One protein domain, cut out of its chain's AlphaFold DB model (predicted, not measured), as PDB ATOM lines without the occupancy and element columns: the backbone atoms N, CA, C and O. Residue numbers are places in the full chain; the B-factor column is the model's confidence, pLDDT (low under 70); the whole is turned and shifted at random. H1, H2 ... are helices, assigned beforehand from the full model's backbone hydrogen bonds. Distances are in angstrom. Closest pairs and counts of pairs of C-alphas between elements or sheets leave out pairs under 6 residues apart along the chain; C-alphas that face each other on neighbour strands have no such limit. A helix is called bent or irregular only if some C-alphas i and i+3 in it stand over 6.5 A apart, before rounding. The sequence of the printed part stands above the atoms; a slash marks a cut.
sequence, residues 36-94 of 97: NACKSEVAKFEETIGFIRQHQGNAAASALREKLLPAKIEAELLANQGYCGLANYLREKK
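This is residues 36 to 94 of the 97 residues of an uncharacterized protein of Rhodoferax sp. IMCC26218 (UniProt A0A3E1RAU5). Three helices go round in a ring-like frame: the bent helix H3 makes a corner of two arms, and its second arm, H3b, comes back to cross the first part of the long helix H1. H1 makes one long side, and at its far end H2 folds back on it as a helical hairpin; H2 and then the first arm, H3a, make the side across from H1. The printed part has 59 residues with three named helices, in the order H1, H2, H3, and no named strand; the class is all helix. The whole is compact, with a radius of gyration of the C-alphas of 11.5 A, and rounded, with spans of 32 by 22 by 17 A.

Begin with H3, residues 71 to 92, the longest helix by residues. By its hydrogen bonds it was assigned as one helix, but it is bent: C-alphas 80 and 83 are 9.6 A apart. Its arm H3a, residues 71 to 80, starts at C-alpha 71 at (7.364, 8.216, -15.911) and is 14.2 A long; its arm H3b, residues 83 to 92, is 14.3 A long and ends at C-alpha 92 at (-4.577, 19.093, -9.833). Find C-alpha 36 at (-13.850, 3.083, -13.516); from there H1, residues 36 to 56, runs 30.1 A. H2 is residues 58 to 68, 15.3 A long.

Look first at the bend, where H3a and H3b touch at a steep tilt of 55 degrees, opposite ways; their closest C-alphas, those of Leu 77 and Gly 85, are 5.6 A apart. H3b touches H1 at residues 38 to 45 of H1 alone, at a steep tilt of 63 degrees, the same way. The closest C-alphas of these two are those of Cys 38 and Cys 84, at 4.8 A. Farther along, H1 touches H2 with its residues 49 to 53 alone, and the two form a hairpin. They run opposite ways at a steep tilt of 43 degrees, and their closest C-alphas, those of Arg 53 and Ala 61, are 4.9 A apart. The helix packing is mostly crossed, with no touching pair at a shallow tilt. H2 and H3a meet only through their link. H1 and H3a are apart, and so are H2 and H3b. In H2, H3a and H3b every O i to N i+4 pair is within hydrogen-bond range; in H1 it is 16 of 17.

The two C-alphas farthest apart are those of His 55 and Asn 80, at 33.6 A. The printed part runs from residue 36 to 94 and has no cut. The links from H1 to H2 and from H2 to H3 are tight. The mean pLDDT of the printed part is 91.3, and residue 36 is the one printed residue under 70.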
ATOM      1  N   ASN A  36     -13.676   2.841 -12.085       69.50
ATOM      2  CA  ASN A  36     -13.850   3.083 -13.516       69.50
ATOM      3  C   ASN A  36     -13.764   4.573 -13.910       69.50
ATOM      4  O   ASN A  36     -13.269   4.885 -14.990       69.50
ATOM      5  N   ALA A  37     -14.182   5.496 -13.041       81.25
ATOM      6  CA  ALA A  37     -14.112   6.936 -13.289       81.25
ATOM      7  C   ALA A  37     -12.660   7.434 -13.318       81.25
ATOM      8  O   ALA A  37     -12.282   8.183 -14.213       81.25
ATOM      9  N   CYS A  38     -11.809   6.943 -12.409       87.88
ATOM     10  CA  CYS A  38     -10.387   7.296 -12.387       87.88
ATOM     11  C   CYS A  38      -9.668   6.895 -13.683       87.88
ATOM     12  O   CYS A  38      -8.883   7.666 -14.227       87.88
ATOM     13  N   LYS A  39      -9.977   5.707 -14.215       88.56
ATOM     14  CA  LYS A  39      -9.435   5.251 -15.502       88.56
ATOM     15  C   LYS A  39      -9.888   6.133 -16.665       88.56
ATOM     16  O   LYS A  39      -9.083   6.413 -17.545       88.56
ATOM     17  N   SER A  40     -11.141   6.592 -16.658       88.75
ATOM     18  CA  SER A  40     -11.653   7.499 -17.693       88.75
ATOM     19  C   SER A  40     -10.915   8.841 -17.704       88.75
ATOM     20  O   SER A  40     -10.607   9.349 -18.776       88.75
ATOM     21  N   GLU A  41     -10.571   9.390 -16.537       88.00
ATOM     22  CA  GLU A  41      -9.797  10.637 -16.464       88.00
ATOM     23  C   GLU A  41      -8.369  10.476 -17.000       88.00
ATOM     24  O   GLU A  41      -7.877  11.343 -17.720       88.00
ATOM     25  N   VAL A  42      -7.722   9.344 -16.708       90.38
ATOM     26  CA  VAL A  42      -6.410   9.016 -17.284       90.38
ATOM     27  C   VAL A  42      -6.518   8.843 -18.803       90.38
ATOM     28  O   VAL A  42      -5.685   9.372 -19.535       90.38
ATOM     29  N   ALA A  43      -7.576   8.193 -19.294       91.19
ATOM     30  CA  ALA A  43      -7.784   7.974 -20.725       91.19
ATOM     31  C   ALA A  43      -7.878   9.283 -21.530       91.19
ATOM     32  O   ALA A  43      -7.310   9.355 -22.615       91.19
ATOM     33  N   LYS A  44      -8.511  10.340 -20.997       91.31
ATOM     34  CA  LYS A  44      -8.567  11.664 -21.658       91.31
ATOM     35  C   LYS A  44      -7.180  12.282 -21.849       91.31
ATOM     36  O   LYS A  44      -6.879  12.866 -22.892       91.31
ATOM     37  N   PHE A  45      -6.321  12.147 -20.837       91.69
ATOM     38  CA  PHE A  45      -4.934  12.597 -20.939       91.69
ATOM     39  C   PHE A  45      -4.189  11.804 -22.019       91.69
ATOM     40  O   PHE A  45      -3.516  12.391 -22.866       91.69
ATOM     41  N   GLU A  46      -4.345  10.480 -22.043       92.06
ATOM     42  CA  GLU A  46      -3.708   9.635 -23.057       92.06
ATOM     43  C   GLU A  46      -4.214   9.908 -24.475       92.06
ATOM     44  O   GLU A  46      -3.411   9.928 -25.408       92.06
ATOM     45  N   GLU A  47      -5.506  10.186 -24.645       94.25
ATOM     46  CA  GLU A  47      -6.098  10.615 -25.915       94.25
ATOM     47  C   GLU A  47      -5.458  11.917 -26.408       94.25
ATOM     48  O   GLU A  47      -5.039  12.008 -27.562       94.25
ATOM     49  N   THR A  48      -5.273  12.891 -25.512       92.75
ATOM     50  CA  THR A  48      -4.613  14.165 -25.830       92.75
ATOM     51  C   THR A  48      -3.159  13.956 -26.260       92.75
ATOM     52  O   THR A  48      -2.719  14.498 -27.275       92.75
ATOM     53  N   ILE A  49      -2.396  13.129 -25.539       93.69
ATOM     54  CA  ILE A  49      -1.028  12.763 -25.943       93.69
ATOM     55  C   ILE A  49      -1.036  12.011 -27.286       93.69
ATOM     56  O   ILE A  49      -0.159  12.232 -28.125       93.69
ATOM     57  N   GLY A  50      -2.038  11.162 -27.526       95.12
ATOM     58  CA  GLY A  50      -2.261  10.471 -28.795       95.12
ATOM     59  C   GLY A  50      -2.485  11.435 -29.961       95.12
ATOM     60  O   GLY A  50      -1.856  11.277 -31.008       95.12
ATOM     61  N   PHE A  51      -3.294  12.474 -29.757       95.50
ATOM     62  CA  PHE A  51      -3.518  13.547 -30.723       95.50
ATOM     63  C   PHE A  51      -2.220  14.304 -31.038       95.50
ATOM     64  O   PHE A  51      -1.855  14.464 -32.204       95.50
ATOM     65  N   ILE A  52      -1.458  14.698 -30.011       94.94
ATOM     66  CA  ILE A  52      -0.144  15.338 -30.195       94.94
ATOM     67  C   ILE A  52       0.770  14.426 -31.018       94.94
ATOM     68  O   ILE A  52       1.425  14.886 -31.948       94.94
ATOM     69  N   ARG A  53       0.796  13.122 -30.724       95.88
ATOM     70  CA  ARG A  53       1.623  12.158 -31.458       95.88
ATOM     71  C   ARG A  53       1.241  12.085 -32.933       95.88
ATOM     72  O   ARG A  53       2.131  12.001 -33.774       95.88
ATOM     73  N   GLN A  54      -0.053  12.123 -33.239       96.25
ATOM     74  CA  GLN A  54      -0.557  12.069 -34.609       96.25
ATOM     75  C   GLN A  54      -0.228  13.341 -35.404       96.25
ATOM     76  O   GLN A  54       0.110  13.245 -36.579       96.25
ATOM     77  N   HIS A  55      -0.295  14.515 -34.771       96.12
ATOM     78  CA  HIS A  55      -0.147  15.802 -35.459       96.12
ATOM     79  C   HIS A  55       1.262  16.409 -35.395       96.12
ATOM     80  O   HIS A  55       1.669  17.103 -36.321       96.12
ATOM     81  N   GLN A  56       2.005  16.171 -34.313       94.62
ATOM     82  CA  GLN A  56       3.324  16.767 -34.037       94.62
ATOM     83  C   GLN A  56       4.448  15.723 -33.977       94.62
ATOM     84  O   GLN A  56       5.623  16.068 -33.858       94.62
ATOM     85  N   GLY A  57       4.101  14.439 -34.073       95.00
ATOM     86  CA  GLY A  57       5.049  13.335 -34.077       95.00
ATOM     87  C   GLY A  57       5.407  12.814 -32.686       95.00
ATOM     88  O   GLY A  57       5.083  13.383 -31.641       95.00
ATOM     89  N   ASN A  58       6.102  11.677 -32.684       94.62
ATOM     90  CA  ASN A  58       6.387  10.921 -31.466       94.62
ATOM     91  C   ASN A  58       7.263  11.690 -30.467       94.62
ATOM     92  O   ASN A  58       6.985  11.669 -29.274       94.62
ATOM     93  N   ALA A  59       8.276  12.416 -30.948       94.31
ATOM     94  CA  ALA A  59       9.180  13.171 -30.083       94.31
ATOM     95  C   ALA A  59       8.450  14.266 -29.283       94.31
ATOM     96  O   ALA A  59       8.683  14.405 -28.084       94.31
ATOM     97  N   ALA A  60       7.527  14.995 -29.922       92.81
ATOM     98  CA  ALA A  60       6.732  16.031 -29.267       92.81
ATOM     99  C   ALA A  60       5.797  15.440 -28.201       92.81
ATOM    100  O   ALA A  60       5.738  15.945 -27.080       92.81
ATOM    101  N   ALA A  61       5.123  14.331 -28.516       93.00
ATOM    102  CA  ALA A  61       4.248  13.639 -27.572       93.00
ATOM    103  C   ALA A  61       5.011  13.088 -26.360       93.00
ATOM    104  O   ALA A  61       4.564  13.262 -25.228       93.00
ATOM    105  N   SER A  62       6.175  12.470 -26.576       93.69
ATOM    106  CA  SER A  62       7.018  11.953 -25.494       93.69
ATOM    107  C   SER A  62       7.569  13.070 -24.611       93.69
ATOM    108  O   SER A  62       7.499  12.960 -23.392       93.69
ATOM    109  N   ALA A  63       8.058  14.166 -25.200       93.81
ATOM    110  CA  ALA A  63       8.550  15.313 -24.438       93.81
ATOM    111  C   ALA A  63       7.434  15.972 -23.613       93.81
ATOM    112  O   ALA A  63       7.648  16.354 -22.463       93.81
ATOM    113  N   LEU A  64       6.231  16.082 -24.184       92.75
ATOM    114  CA  LEU A  64       5.074  16.623 -23.481       92.75
ATOM    115  C   LEU A  64       4.622  15.688 -22.352       92.75
ATOM    116  O   LEU A  64       4.388  16.164 -21.243       92.75
ATOM    117  N   ARG A  65       4.552  14.372 -22.599       91.81
ATOM    118  CA  ARG A  65       4.215  13.386 -21.564       91.81
ATOM    119  C   ARG A  65       5.219  13.446 -20.419       91.81
ATOM    120  O   ARG A  65       4.788  13.619 -19.293       91.81
ATOM    121  N   GLU A  66       6.519  13.437 -20.697       93.75
ATOM    122  CA  GLU A  66       7.555  13.506 -19.657       93.75
ATOM    123  C   GLU A  66       7.505  14.818 -18.857       93.75
ATOM    124  O   GLU A  66       7.703  14.822 -17.645       93.75
ATOM    125  N   LYS A  67       7.180  15.943 -19.506       91.75
ATOM    126  CA  LYS A  67       7.035  17.243 -18.832       91.75
ATOM    127  C   LYS A  67       5.810  17.306 -17.915       91.75
ATOM    128  O   LYS A  67       5.859  17.960 -16.874       91.75
ATOM    129  N   LEU A  68       4.696  16.714 -18.335       90.69
ATOM    130  CA  LEU A  68       3.407  16.819 -17.647       90.69
ATOM    131  C   LEU A  68       3.213  15.710 -16.606       90.69
ATOM    132  O   LEU A  68       2.742  15.961 -15.493       90.69
ATOM    133  N   LEU A  69       3.607  14.496 -16.966       92.19
ATOM    134  CA  LEU A  69       3.503  13.283 -16.177       92.19
ATOM    135  C   LEU A  69       4.796  12.455 -16.346       92.19
ATOM    136  O   LEU A  69       4.836  11.537 -17.167       92.19
ATOM    137  N   PRO A  70       5.857  12.777 -15.582       93.38
ATOM    138  CA  PRO A  70       7.115  12.039 -15.641       93.38
ATOM    139  C   PRO A  70       6.897  10.560 -15.322       93.38
ATOM    140  O   PRO A  70       6.200  10.235 -14.354       93.38
ATOM    141  N   ALA A  71       7.557   9.665 -16.060       91.19
ATOM    142  CA  ALA A  71       7.364   8.216 -15.911       91.19
ATOM    143  C   ALA A  71       7.592   7.719 -14.469       91.19
ATOM    144  O   ALA A  71       6.917   6.804 -13.999       91.19
ATOM    145  N   LYS A  72       8.511   8.362 -13.735       91.81
ATOM    146  CA  LYS A  72       8.773   8.054 -12.323       91.81
ATOM    147  C   LYS A  72       7.563   8.347 -11.429       91.81
ATOM    148  O   LYS A  72       7.217   7.516 -10.597       91.81
ATOM    149  N   ILE A  73       6.924   9.505 -11.611       91.81
ATOM    150  CA  ILE A  73       5.741   9.896 -10.831       91.81
ATOM    151  C   ILE A  73       4.548   9.026 -11.220       91.81
ATOM    152  O   ILE A  73       3.815   8.581 -10.346       91.81
ATOM    153  N   GLU A  74       4.372   8.740 -12.511       90.19
ATOM    154  CA  GLU A  74       3.327   7.829 -12.980       90.19
ATOM    155  C   GLU A  74       3.435   6.455 -12.301       90.19
ATOM    156  O   GLU A  74       2.459   5.978 -11.722       90.19
ATOM    157  N   ALA A  75       4.631   5.856 -12.312       92.69
ATOM    158  CA  ALA A  75       4.885   4.562 -11.686       92.69
ATOM    159  C   ALA A  75       4.669   4.597 -10.166       92.69
ATOM    160  O   ALA A  75       4.054   3.688  -9.610       92.69
ATOM    161  N   GLU A  76       5.132   5.653  -9.494       93.88
ATOM    162  CA  GLU A  76       4.964   5.828  -8.049       93.88
ATOM    163  C   GLU A  76       3.487   5.988  -7.654       93.88
ATOM    164  O   GLU A  76       3.019   5.345  -6.713       93.88
ATOM    165  N   LEU A  77       2.720   6.791  -8.396       92.75
ATOM    166  CA  LEU A  77       1.290   6.985  -8.149       92.75
ATOM    167  C   LEU A  77       0.490   5.714  -8.429       92.75
ATOM    168  O   LEU A  77      -0.376   5.363  -7.630       92.75
ATOM    169  N   LEU A  78       0.790   4.998  -9.515       89.94
ATOM    170  CA  LEU A  78       0.156   3.713  -9.814       89.94
ATOM    171  C   LEU A  78       0.454   2.667  -8.737       89.94
ATOM    172  O   LEU A  78      -0.461   1.951  -8.335       89.94
ATOM    173  N   ALA A  79       1.694   2.599  -8.249       92.44
ATOM    174  CA  ALA A  79       2.092   1.647  -7.217       92.44
ATOM    175  C   ALA A  79       1.441   1.947  -5.858       92.44
ATOM    176  O   ALA A  79       0.981   1.029  -5.183       92.44
ATOM    177  N   ASN A  80       1.373   3.223  -5.467       92.19
ATOM    178  CA  ASN A  80       0.912   3.617  -4.133       92.19
ATOM    179  C   ASN A  80      -0.603   3.858  -4.052       92.19
ATOM    180  O   ASN A  80      -1.223   3.580  -3.029       92.19
ATOM    181  N   GLN A  81      -1.199   4.424  -5.102       89.44
ATOM    182  CA  GLN A  81      -2.569   4.961  -5.095       89.44
ATOM    183  C   GLN A  81      -3.417   4.465  -6.282       89.44
ATOM    184  O   GLN A  81      -4.597   4.814  -6.405       89.44
ATOM    185  N   GLY A  82      -2.831   3.666  -7.180       90.56
ATOM    186  CA  GLY A  82      -3.484   3.174  -8.388       90.56
ATOM    187  C   GLY A  82      -3.921   4.285  -9.347       90.56
ATOM    188  O   GLY A  82      -3.469   5.431  -9.299       90.56
ATOM    189  N   TYR A  83      -4.866   3.949 -10.228       89.31
ATOM    190  CA  TYR A  83      -5.401   4.881 -11.229       89.31
ATOM    191  C   TYR A  83      -6.064   6.123 -10.622       89.31
ATOM    192  O   TYR A  83      -6.123   7.159 -11.276       89.31
ATOM    193  N   CYS A  84      -6.565   6.045  -9.386       90.00
ATOM    194  CA  CYS A  84      -7.209   7.183  -8.736       90.00
ATOM    195  C   CYS A  84      -6.213   8.228  -8.229       90.00
ATOM    196  O   CYS A  84      -6.488   9.418  -8.374       90.00
ATOM    197  N   GLY A  85      -5.044   7.819  -7.727       91.56
ATOM    198  CA  GLY A  85      -3.971   8.770  -7.418       91.56
ATOM    199  C   GLY A  85      -3.446   9.463  -8.668       91.56
ATOM    200  O   GLY A  85      -3.257  10.679  -8.679       91.56
ATOM    201  N   LEU A  86      -3.320   8.707  -9.762       91.00
ATOM    202  CA  LEU A  86      -2.940   9.265 -11.056       91.00
ATOM    203  C   LEU A  86      -3.981  10.270 -11.574       91.00
ATOM    204  O   LEU A  86      -3.634  11.388 -11.943       91.00
ATOM    205  N   ALA A  87      -5.265   9.912 -11.535       91.12
ATOM    206  CA  ALA A  87      -6.351  10.815 -11.904       91.12
ATOM    207  C   ALA A  87      -6.386  12.072 -11.020       91.12
ATOM    208  O   ALA A  87      -6.657  13.165 -11.517       91.12
ATOM    209  N   ASN A  88      -6.087  11.953  -9.722       91.38
ATOM    210  CA  ASN A  88      -6.009  13.112  -8.841       91.38
ATOM    211  C   ASN A  88      -4.871  14.059  -9.242       91.38
ATOM    212  O   ASN A  88      -5.113  15.250  -9.421       91.38
ATOM    213  N   TYR A  89      -3.677  13.519  -9.484       91.25
ATOM    214  CA  TYR A  89      -2.542  14.294  -9.982       91.25
ATOM    215  C   TYR A  89      -2.877  15.015 -11.299       91.25
ATOM    216  O   TYR A  89      -2.619  16.212 -11.443       91.25
ATOM    217  N   LEU A  90      -3.520  14.322 -12.247       90.81
ATOM    218  CA  LEU A  90      -3.938  14.919 -13.519       90.81
ATOM    219  C   LEU A  90      -4.963  16.049 -13.328       90.81
ATOM    220  O   LEU A  90      -4.852  17.076 -13.998       90.81
ATOM    221  N   ARG A  91      -5.913  15.911 -12.391       89.06
ATOM    222  CA  ARG A  91      -6.883  16.972 -12.050       89.06
ATOM    223  C   ARG A  91      -6.218  18.196 -11.440       89.06
ATOM    224  O   ARG A  91      -6.511  19.315 -11.859       89.06
ATOM    225  N   GLU A  92      -5.318  18.002 -10.480       88.94
ATOM    226  CA  GLU A  92      -4.577  19.093  -9.833       88.94
ATOM    227  C   GLU A  92      -3.747  19.884 -10.850       88.94
ATOM    228  O   GLU A  92      -3.666  21.112 -10.793       88.94
ATOM    229  N   LYS A  93      -3.188  19.180 -11.839       86.69
ATOM    230  CA  LYS A  93      -2.429  19.765 -12.947       86.69
ATOM    231  C   LYS A  93      -3.302  20.238 -14.120       86.69
ATOM    232  O   LYS A  93      -2.761  20.827 -15.051       86.69
ATOM    233  N   LYS A  94      -4.626  20.030 -14.069       85.12
ATOM    234  CA  LYS A  94      -5.608  20.365 -15.123       85.12
ATOM    235  C   LYS A  94      -5.276  19.748 -16.490       85.12
ATOM    236  O   LYS A  94      -5.425  20.400 -17.519       85.12
TER     237      LYS A  94